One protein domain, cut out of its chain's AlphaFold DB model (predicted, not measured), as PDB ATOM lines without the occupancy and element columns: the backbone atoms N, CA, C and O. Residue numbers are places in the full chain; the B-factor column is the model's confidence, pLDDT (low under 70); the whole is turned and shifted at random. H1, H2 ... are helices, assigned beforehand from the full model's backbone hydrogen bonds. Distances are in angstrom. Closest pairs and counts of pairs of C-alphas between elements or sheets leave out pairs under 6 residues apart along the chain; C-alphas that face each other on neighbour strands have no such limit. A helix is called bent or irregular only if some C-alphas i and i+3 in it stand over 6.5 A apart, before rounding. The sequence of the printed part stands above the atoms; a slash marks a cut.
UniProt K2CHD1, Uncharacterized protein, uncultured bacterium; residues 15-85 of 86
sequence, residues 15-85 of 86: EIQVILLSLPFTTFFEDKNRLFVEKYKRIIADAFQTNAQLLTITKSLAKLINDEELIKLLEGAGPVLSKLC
ATOM      1  N   GLU A  15     -18.315 -26.338  31.080       94.94
ATOM      2  CA  GLU A  15     -18.879 -25.404  30.118       94.94
ATOM      3  C   GLU A  15     -18.801 -23.966  30.638       94.94
ATOM      4  O   GLU A  15     -18.348 -23.060  29.943       94.94
ATOM      5  N   ILE A  16     -19.171 -23.776  31.904       95.56
ATOM      6  CA  ILE A  16     -19.140 -22.472  32.567       95.56
ATOM      7  C   ILE A  16     -17.702 -22.022  32.819       95.56
ATOM      8  O   ILE A  16     -17.402 -20.846  32.639       95.56
ATOM      9  N   GLN A  17     -16.794 -22.936  33.172       94.19
ATOM     10  CA  GLN A  17     -15.370 -22.608  33.291       94.19
ATOM     11  C   GLN A  17     -14.804 -22.103  31.958       94.19
ATOM     12  O   GLN A  17     -14.155 -21.063  31.939       94.19
ATOM     13  N   VAL A  18     -15.087 -22.801  30.853       95.00
ATOM     14  CA  VAL A  18     -14.651 -22.409  29.505       95.00
ATOM     15  C   VAL A  18     -15.205 -21.034  29.134       95.00
ATOM     16  O   VAL A  18     -14.436 -20.159  28.753       95.00
ATOM     17  N   ILE A  19     -16.504 -20.795  29.341       95.69
ATOM     18  CA  ILE A  19     -17.113 -19.480  29.092       95.69
ATOM     19  C   ILE A  19     -16.409 -18.385  29.901       95.69
ATOM     20  O   ILE A  19     -15.994 -17.378  29.335       95.69
ATOM     21  N   LEU A  20     -16.237 -18.576  31.212       95.00
ATOM     22  CA  LEU A  20     -15.591 -17.578  32.068       95.00
ATOM     23  C   LEU A  20     -14.136 -17.313  31.667       95.00
ATOM     24  O   LEU A  20     -13.677 -16.183  31.793       95.00
ATOM     25  N   LEU A  21     -13.415 -18.325  31.182       94.12
ATOM     26  CA  LEU A  21     -12.050 -18.175  30.676       94.12
ATOM     27  C   LEU A  21     -11.994 -17.418  29.346       94.12
ATOM     28  O   LEU A  21     -11.013 -16.721  29.100       94.12
ATOM     29  N   SER A  22     -13.031 -17.530  28.516       94.88
ATOM     30  CA  SER A  22     -13.105 -16.870  27.209       94.88
ATOM     31  C   SER A  22     -13.638 -15.437  27.272       94.88
ATOM     32  O   SER A  22     -13.313 -14.624  26.413       94.88
ATOM     33  N   LEU A  23     -14.427 -15.096  28.294       94.06
ATOM     34  CA  LEU A  23     -15.031 -13.767  28.440       94.06
ATOM     35  C   LEU A  23     -14.035 -12.592  28.413       94.06
ATOM     36  O   LEU A  23     -14.363 -11.601  27.766       94.06
ATOM     37  N   PRO A  24     -12.838 -12.659  29.033       93.81
ATOM     38  CA  PRO A  24     -11.843 -11.586  28.956       93.81
ATOM     39  C   PRO A  24     -11.376 -11.227  27.542       93.81
ATOM     40  O   PRO A  24     -10.813 -10.155  27.362       93.81
ATOM     41  N   PHE A  25     -11.593 -12.104  26.559       94.25
ATOM     42  CA  PHE A  25     -11.246 -11.865  25.156       94.25
ATOM     43  C   PHE A  25     -12.397 -11.248  24.350       94.25
ATOM     44  O   PHE A  25     -12.288 -11.128  23.135       94.25
ATOM     45  N   THR A  26     -13.500 -10.885  25.012       95.38
ATOM     46  CA  THR A  26     -14.654 -10.237  24.378       95.38
ATOM     47  C   THR A  26     -14.654  -8.733  24.614       95.38
ATOM     48  O   THR A  26     -14.207  -8.268  25.668       95.38
ATOM     49  N   THR A  27     -15.262  -7.973  23.703       95.25
ATOM     50  CA  THR A  27     -15.421  -6.512  23.847       95.25
ATOM     51  C   THR A  27     -16.176  -6.124  25.122       95.25
ATOM     52  O   THR A  27     -15.904  -5.095  25.738       95.25
ATOM     53  N   PHE A  28     -17.089  -6.978  25.600       93.94
ATOM     54  CA  PHE A  28     -17.833  -6.742  26.840       93.94
ATOM     55  C   PHE A  28     -16.911  -6.572  28.064       93.94
ATOM     56  O   PHE A  28     -17.207  -5.756  28.950       93.94
ATOM     57  N   PHE A  29     -15.800  -7.318  28.107       93.31
ATOM     58  CA  PHE A  29     -14.840  -7.317  29.215       93.31
ATOM     59  C   PHE A  29     -13.685  -6.325  29.061       93.31
ATOM     60  O   PHE A  29     -12.991  -6.107  30.053       93.31
ATOM     61  N   GLU A  30     -13.495  -5.713  27.890       91.31
ATOM     62  CA  GLU A  30     -12.340  -4.851  27.587       91.31
ATOM     63  C   GLU A  30     -12.149  -3.734  28.632       91.31
ATOM     64  O   GLU A  30     -11.063  -3.569  29.182       91.31
ATOM     65  N   ASP A  31     -13.241  -3.071  29.024       89.19
ATOM     66  CA  ASP A  31     -13.224  -1.980  30.011       89.19
ATOM     67  C   ASP A  31     -13.544  -2.425  31.452       89.19
ATOM     68  O   ASP A  31     -13.818  -1.603  32.334       89.19
ATOM     69  N   LYS A  32     -13.598  -3.735  31.723       92.38
ATOM     70  CA  LYS A  32     -14.043  -4.257  33.023       92.38
ATOM     71  C   LYS A  32     -12.858  -4.537  33.932       92.38
ATOM     72  O   LYS A  32     -11.941  -5.286  33.616       92.38
ATOM     73  N   ASN A  33     -12.898  -3.942  35.121       92.44
ATOM     74  CA  ASN A  33     -11.817  -4.054  36.089       92.44
ATOM     75  C   ASN A  33     -12.013  -5.227  37.064       92.44
ATOM     76  O   ASN A  33     -13.003  -5.957  37.054       92.44
ATOM     77  N   ARG A  34     -11.049  -5.370  37.975       92.38
ATOM     78  CA  ARG A  34     -11.047  -6.382  39.034       92.38
ATOM     79  C   ARG A  34     -12.349  -6.426  39.853       92.38
ATOM     80  O   ARG A  34     -12.883  -7.511  40.078       92.38
ATOM     81  N   LEU A  35     -12.844  -5.266  40.287       93.50
ATOM     82  CA  LEU A  35     -14.026  -5.150  41.151       93.50
ATOM     83  C   LEU A  35     -15.294  -5.617  40.434       93.50
ATOM     84  O   LEU A  35     -16.160  -6.240  41.044       93.50
ATOM     85  N   PHE A  36     -15.381  -5.358  39.127       94.81
ATOM     86  CA  PHE A  36     -16.466  -5.869  38.300       94.81
ATOM     87  C   PHE A  36     -16.503  -7.402  38.327       94.81
ATOM     88  O   PHE A  36     -17.554  -7.991  38.573       94.81
ATOM     89  N   VAL A  37     -15.350  -8.053  38.135       94.12
ATOM     90  CA  VAL A  37     -15.259  -9.522  38.139       94.12
ATOM     91  C   VAL A  37     -15.640 -10.098  39.500       94.12
ATOM     92  O   VAL A  37     -16.435 -11.032  39.556       94.12
ATOM     93  N   GLU A  38     -15.127  -9.532  40.594       92.44
ATOM     94  CA  GLU A  38     -15.458  -9.977  41.957       92.44
ATOM     95  C   GLU A  38     -16.965  -9.877  42.240       92.44
ATOM     96  O   GLU A  38     -17.550 -10.794  42.817       92.44
ATOM     97  N   LYS A  39     -17.612  -8.799  41.782       94.25
ATOM     98  CA  LYS A  39     -19.043  -8.562  42.000       94.25
ATOM     99  C   LYS A  39     -19.938  -9.442  41.127       94.25
ATOM    100  O   LYS A  39     -20.950  -9.951  41.606       94.25
ATOM    101  N   TYR A  40     -19.597  -9.605  39.849       95.81
ATOM    102  CA  TYR A  40     -20.522 -10.150  38.852       95.81
ATOM    103  C   TYR A  40     -20.190 -11.557  38.364       95.81
ATOM    104  O   TYR A  40     -21.043 -12.172  37.727       95.81
ATOM    105  N   LYS A  41     -19.022 -12.132  38.690       93.94
ATOM    106  CA  LYS A  41     -18.642 -13.481  38.232       93.94
ATOM    107  C   LYS A  41     -19.735 -14.524  38.483       93.94
ATOM    108  O   LYS A  41     -20.031 -15.320  37.596       93.94
ATOM    109  N   ARG A  42     -20.329 -14.526  39.680       92.81
ATOM    110  CA  ARG A  42     -21.382 -15.486  40.038       92.81
ATOM    111  C   ARG A  42     -22.665 -15.256  39.242       92.81
ATOM    112  O   ARG A  42     -23.214 -16.209  38.710       92.81
ATOM    113  N   ILE A  43     -23.074 -13.997  39.080       95.25
ATOM    114  CA  ILE A  43     -24.244 -13.619  38.274       95.25
ATOM    115  C   ILE A  43     -24.061 -14.072  36.823       95.25
ATOM    116  O   ILE A  43     -24.965 -14.665  36.248       95.25
ATOM    117  N   ILE A  44     -22.876 -13.853  36.252       95.75
ATOM    118  CA  ILE A  44     -22.541 -14.289  34.894       95.75
ATOM    119  C   ILE A  44     -22.600 -15.819  34.795       95.75
ATOM    120  O   ILE A  44     -23.274 -16.351  33.914       95.75
ATOM    121  N   ALA A  45     -21.945 -16.532  35.714       95.06
ATOM    122  CA  ALA A  45     -21.937 -17.994  35.744       95.06
ATOM    123  C   ALA A  45     -23.351 -18.593  35.857       95.06
ATOM    124  O   ALA A  45     -23.673 -19.565  35.172       95.06
ATOM    125  N   ASP A  46     -24.206 -18.004  36.692       95.00
ATOM    126  CA  ASP A  46     -25.592 -18.437  36.872       95.00
ATOM    127  C   ASP A  46     -26.446 -18.091  35.641       95.00
ATOM    128  O   ASP A  46     -27.287 -18.887  35.213       95.00
ATOM    129  N   ALA A  47     -26.202 -16.943  35.004       96.56
ATOM    130  CA  ALA A  47     -26.923 -16.522  33.808       96.56
ATOM    131  C   ALA A  47     -26.683 -17.467  32.620       96.56
ATOM    132  O   ALA A  47     -27.640 -17.839  31.948       96.56
ATOM    133  N   PHE A  48     -25.454 -17.948  32.407       96.94
ATOM    134  CA  PHE A  48     -25.165 -18.959  31.376       96.94
ATOM    135  C   PHE A  48     -25.800 -20.335  31.649       96.94
ATOM    136  O   PHE A  48     -25.841 -21.183  30.756       96.94
ATOM    137  N   GLN A  49     -26.336 -20.565  32.849       95.19
ATOM    138  CA  GLN A  49     -27.057 -21.794  33.199       95.19
ATOM    139  C   GLN A  49     -28.582 -21.623  33.175       95.19
ATOM    140  O   GLN A  49     -29.301 -22.602  32.988       95.19
ATOM    141  N   THR A  50     -29.085 -20.400  33.360       95.50
ATOM    142  CA  THR A  50     -30.513 -20.149  33.632       95.50
ATOM    143  C   THR A  50     -31.181 -19.207  32.634       95.50
ATOM    144  O   THR A  50     -32.361 -19.377  32.331       95.50
ATOM    145  N   ASN A  51     -30.457 -18.228  32.085       96.56
ATOM    146  CA  ASN A  51     -31.012 -17.293  31.117       96.56
ATOM    147  C   ASN A  51     -31.173 -17.990  29.763       96.56
ATOM    148  O   ASN A  51     -30.198 -18.474  29.197       96.56
ATOM    149  N   ALA A  52     -32.389 -18.001  29.212       94.19
ATOM    150  CA  ALA A  52     -32.693 -18.724  27.978       94.19
ATOM    151  C   ALA A  52     -31.798 -18.332  26.788       94.19
ATOM    152  O   ALA A  52     -31.442 -19.203  25.999       94.19
ATOM    153  N   GLN A  53     -31.413 -17.054  26.668       94.00
ATOM    154  CA  GLN A  53     -30.567 -16.576  25.569       94.00
ATOM    155  C   GLN A  53     -29.097 -16.956  25.749       94.00
ATOM    156  O   GLN A  53     -28.413 -17.200  24.765       94.00
ATOM    157  N   LEU A  54     -28.602 -17.023  26.985       96.56
ATOM    158  CA  LEU A  54     -27.211 -17.400  27.256       96.56
ATOM    159  C   LEU A  54     -27.032 -18.919  27.337       96.56
ATOM    160  O   LEU A  54     -26.005 -19.459  26.935       96.56
ATOM    161  N   LEU A  55     -28.059 -19.632  27.795       95.75
ATOM    162  CA  LEU A  55     -28.064 -21.088  27.896       95.75
ATOM    163  C   LEU A  55     -27.908 -21.772  26.529       95.75
ATOM    164  O   LEU A  55     -27.373 -22.879  26.456       95.75
ATOM    165  N   THR A  56     -28.359 -21.147  25.437       95.00
ATOM    166  CA  THR A  56     -28.141 -21.676  24.080       95.00
ATOM    167  C   THR A  56     -26.658 -21.714  23.719       95.00
ATOM    168  O   THR A  56     -26.224 -22.711  23.146       95.00
ATOM    169  N   ILE A  57     -25.882 -20.703  24.130       95.31
ATOM    170  CA  ILE A  57     -24.423 -20.652  23.954       95.31
ATOM    171  C   ILE A  57     -23.768 -21.788  24.746       95.31
ATOM    172  O   ILE A  57     -22.981 -22.564  24.207       95.31
ATOM    173  N   THR A  58     -24.156 -21.963  26.012       96.00
ATOM    174  CA  THR A  58     -23.649 -23.056  26.858       96.00
ATOM    175  C   THR A  58     -23.911 -24.426  26.229       96.00
ATOM    176  O   THR A  58     -23.039 -25.291  26.216       96.00
ATOM    177  N   LYS A  59     -25.097 -24.628  25.644       94.69
ATOM    178  CA  LYS A  59     -25.464 -25.880  24.963       94.69
ATOM    179  C   LYS A  59     -24.748 -26.086  23.626       94.69
ATOM    180  O   LYS A  59     -24.670 -27.226  23.166       94.69
ATOM    181  N   SER A  60     -24.251 -25.030  22.981       94.00
ATOM    182  CA  SER A  60     -23.534 -25.135  21.705       94.00
ATOM    183  C   SER A  60     -22.037 -25.391  21.858       94.00
ATOM    184  O   SER A  60     -21.418 -25.795  20.880       94.00
ATOM    185  N   LEU A  61     -21.463 -25.221  23.056       93.44
ATOM    186  CA  LEU A  61     -20.019 -25.350  23.314       93.44
ATOM    187  C   LEU A  61     -19.400 -26.645  22.785       93.44
ATOM    188  O   LEU A  61     -18.343 -26.611  22.171       93.44
ATOM    189  N   ALA A  62     -20.072 -27.783  22.977       90.88
ATOM    190  CA  ALA A  62     -19.565 -29.089  22.548       90.88
ATOM    191  C   ALA A  62     -19.444 -29.242  21.018       90.88
ATOM    192  O   ALA A  62     -18.889 -30.231  20.547       90.88
ATOM    193  N   LYS A  63     -20.006 -28.304  20.247       93.25
ATOM    194  CA  LYS A  63     -19.970 -28.290  18.780       93.25
ATOM    195  C   LYS A  63     -18.924 -27.329  18.218       93.25
ATOM    196  O   LYS A  63     -18.742 -27.316  17.006       93.25
ATOM    197  N   LEU A  64     -18.304 -26.513  19.070       93.00
ATOM    198  CA  LEU A  64     -17.303 -25.540  18.649       93.00
ATOM    199  C   LEU A  64     -15.961 -26.232  18.459       93.00
ATOM    200  O   LEU A  64     -15.609 -27.143  19.211       93.00
ATOM    201  N   ILE A  65     -15.228 -25.800  17.441       89.69
ATOM    202  CA  ILE A  65     -13.962 -26.415  17.039       89.69
ATOM    203  C   ILE A  65     -12.781 -25.682  17.681       89.69
ATOM    204  O   ILE A  65     -11.787 -26.311  18.042       89.69
ATOM    205  N   ASN A  66     -12.890 -24.362  17.837       91.81
ATOM    206  CA  ASN A  66     -11.828 -23.507  18.355       91.81
ATOM    207  C   ASN A  66     -12.369 -22.384  19.257       91.81
ATOM    208  O   ASN A  66     -13.575 -22.209  19.447       91.81
ATOM    209  N   ASP A  67     -11.440 -21.649  19.857       90.94
ATOM    210  CA  ASP A  67     -11.688 -20.515  20.738       90.94
ATOM    211  C   ASP A  67     -12.234 -19.285  19.999       90.94
ATOM    212  O   ASP A  67     -13.095 -18.600  20.547       90.94
ATOM    213  N   GLU A  68     -11.823 -19.034  18.754       94.00
ATOM    214  CA  GLU A  68     -12.352 -17.928  17.940       94.00
ATOM    215  C   GLU A  68     -13.875 -18.025  17.733       94.00
ATOM    216  O   GLU A  68     -14.594 -17.033  17.885       94.00
ATOM    217  N   GLU A  69     -14.393 -19.222  17.437       94.81
ATOM    218  CA  GLU A  69     -15.834 -19.477  17.306       94.81
ATOM    219  C   GLU A  69     -16.585 -19.174  18.607       94.81
ATOM    220  O   GLU A  69     -17.671 -18.583  18.589       94.81
ATOM    221  N   LEU A  70     -15.996 -19.550  19.745       95.38
ATOM    222  CA  LEU A  70     -16.563 -19.280  21.058       95.38
ATOM    223  C   LEU A  70     -16.561 -17.785  21.378       95.38
ATOM    224  O   LEU A  70     -17.593 -17.257  21.788       95.38
ATOM    225  N   ILE A  71     -15.439 -17.097  21.174       95.75
ATOM    226  CA  ILE A  71     -15.330 -15.655  21.421       95.75
ATOM    227  C   ILE A  71     -16.380 -14.918  20.588       95.75
ATOM    228  O   ILE A  71     -17.155 -14.134  21.132       95.75
ATOM    229  N   LYS A  72     -16.512 -15.257  19.300       95.12
ATOM    230  CA  LYS A  72     -17.518 -14.666  18.409       95.12
ATOM    231  C   LYS A  72     -18.959 -14.913  18.873       95.12
ATOM    232  O   LYS A  72     -19.803 -14.030  18.729       95.12
ATOM    233  N   LEU A  73     -19.262 -16.088  19.427       95.06
ATOM    234  CA  LEU A  73     -20.572 -16.353  20.032       95.06
ATOM    235  C   LEU A  73     -20.796 -15.527  21.302       95.06
ATOM    236  O   LEU A  73     -21.899 -15.019  21.517       95.06
ATOM    237  N   LEU A  74     -19.763 -15.374  22.131       96.56
ATOM    238  CA  LEU A  74     -19.829 -14.602  23.370       96.56
ATOM    239  C   LEU A  74     -19.942 -13.092  23.128       96.56
ATOM    240  O   LEU A  74     -20.578 -12.420  23.938       96.56
ATOM    241  N   GLU A  75     -19.455 -12.559  22.003       96.00
ATOM    242  CA  GLU A  75     -19.734 -11.168  21.599       96.00
ATOM    243  C   GLU A  75     -21.245 -10.891  21.522       96.00
ATOM    244  O   GLU A  75     -21.735  -9.848  21.960       96.00
ATOM    245  N   GLY A  76     -22.024 -11.877  21.063       93.31
ATOM    246  CA  GLY A  76     -23.485 -11.796  21.029       93.31
ATOM    247  C   GLY A  76     -24.150 -11.749  22.412       93.31
ATOM    248  O   GLY A  76     -25.300 -11.323  22.523       93.31
ATOM    249  N   ALA A  77     -23.447 -12.148  23.477       95.12
ATOM    250  CA  ALA A  77     -23.957 -12.116  24.847       95.12
ATOM    251  C   ALA A  77     -23.872 -10.720  25.489       95.12
ATOM    252  O   ALA A  77     -24.584 -10.461  26.463       95.12
ATOM    253  N   GLY A  78     -23.050  -9.813  24.943       92.75
ATOM    254  CA  GLY A  78     -22.780  -8.484  25.503       92.75
ATOM    255  C   GLY A  78     -24.036  -7.701  25.917       92.75
ATOM    256  O   GLY A  78     -24.135  -7.307  27.078       92.75
ATOM    257  N   PRO A  79     -25.056  -7.535  25.051       93.56
ATOM    258  CA  PRO A  79     -26.275  -6.797  25.399       93.56
ATOM    259  C   PRO A  79     -27.070  -7.390  26.570       93.56
ATOM    260  O   PRO A  79     -27.727  -6.655  27.309       93.56
ATOM    261  N   VAL A  80     -27.043  -8.716  26.742       94.94
ATOM    262  CA  VAL A  80     -27.711  -9.397  27.862       94.94
ATOM    263  C   VAL A  80     -26.892  -9.220  29.132       94.94
ATOM    264  O   VAL A  80     -27.439  -8.864  30.176       94.94
ATOM    265  N   LEU A  81     -25.576  -9.412  29.038       94.75
ATOM    266  CA  LEU A  81     -24.666  -9.266  30.167       94.75
ATOM    267  C   LEU A  81     -24.644  -7.829  30.702       94.75
ATOM    268  O   LEU A  81     -24.706  -7.657  31.914       94.75
ATOM    269  N   SER A  82     -24.689  -6.811  29.839       94.00
ATOM    270  CA  SER A  82     -24.781  -5.398  30.246       94.00
ATOM    271  C   SER A  82     -26.057  -5.069  31.026       94.00
ATOM    272  O   SER A  82     -26.054  -4.162  31.851       94.00
ATOM    273  N   LYS A  83     -27.157  -5.799  30.799       94.06
ATOM    274  CA  LYS A  83     -28.393  -5.637  31.588       94.06
ATOM    275  C   LYS A  83     -28.299  -6.313  32.954       94.06
ATOM    276  O   LYS A  83     -28.914  -5.847  33.907       94.06
ATOM    277  N   LEU A  84     -27.573  -7.425  33.035       93.12
ATOM    278  CA  LEU A  84     -27.405  -8.207  34.263       93.12
ATOM    279  C   LEU A  84     -26.299  -7.649  35.169       93.12
ATOM    280  O   LEU A  84     -26.356  -7.826  36.385       93.12
ATOM    281  N   CYS A  85     -25.300  -6.998  34.576       92.06
ATOM    282  CA  CYS A  85     -24.085  -6.530  35.236       92.06
ATOM    283  C   CYS A  85     -23.843  -5.042  34.911       92.06
ATOM    284  O   CYS A  85     -22.987  -4.749  34.071       92.06
TER     285      CYS A  85
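What this domain is: This is residues 15 to 85 of the 86 residues of an uncharacterized protein of uncultured bacterium (UniProt K2CHD1). A compact cluster of six helices, set mostly at steep angles to one another: H5 crosses H1, and the kinked H3, the longest helix, packs on H1 with residues 45 to 49. H4 runs opposite to H5 and meets H1 near its first residue, Glu 15, while the centres of tiny H2, H3 and H6 make a triangle. The printed part has 71 residues with six named helices, H1 to H6 along the chain, and no named strand; the class is all helix. It is compact, with a radius of gyration of the C-alphas of 11.2 A and spans of 33 by 23 by 20 A.

How they stand to each other: H3, residues 34 to 50, has a kink of 47 degrees near residue 41. With residues 45 to 49 alone it touches H1, residues 15 to 25, at a steep tilt of 43 degrees, opposite ways; the closest C-alphas, of Ile 16 and Ala 45, are 6.2 A apart. H3 touches H4, residues 52 to 63, only at the corner by their link, the closest C-alphas being those of Phe 48 and Leu 54 at 4.9 A. H4 touches H1 with residues 58 to 61 alone, about perpendicular at 82 degrees, closest at the C-alphas of Glu 15 and Thr 58, 6.2 A. H5, residues 67 to 75, touches H1 about perpendicular at 81 degrees, closest at the C-alphas of Ser 22 and Ile 71, 6.3 A. H4 and H5 form a helical hairpin at a shallow tilt of 8 degrees, opposite ways; they only just touch, with 3 pairs of C-alphas within 8 A, the closest being those of Ile 57 and Leu 73 at 7.0 A. H6, residues 78 to 84, only just touches H3, with 3 pairs within 8 A, closest at the C-alphas of Ile 44 and Leu 81, 7.2 A. H6 also only just touches H2, residues 27 to 30, with 3 pairs, closest at the C-alphas of Phe 28 and Gly 78, 5.4 A. H1 and H6 are apart, as are H3 and H5. Each O i to N i+4 pair is within hydrogen-bond range in H5, against 5 of 7 in H1, 10 of 13 in H3, 4 of 8 in H4 and 2 of 3 in H6; H2 is too short for such a pair.

Where its parts are: H3 spans 24.4 A, H4 18.4 A, H1 16.3 A and H5 12.4 A from first to last C-alpha. H1 begins at C-alpha 15 (-18.879, -25.404, 30.118), and H6 ends at C-alpha 84 (-27.405, -8.207, 34.263). H3 and H4 are irregular, with C-alphas 39 and 42 at 7.6 A and 59 and 62 at 7.1 A; H1 is only just irregular, with C-alphas 21 and 24 at 6.8 A.

The domain as a whole: The two C-alphas farthest apart, of Leu 35 and Lys 63, are 32.7 A apart. The printed part has no cut, and the five links between helices are tight. The mean pLDDT of the printed part is 94.2, and no printed residue is under 70.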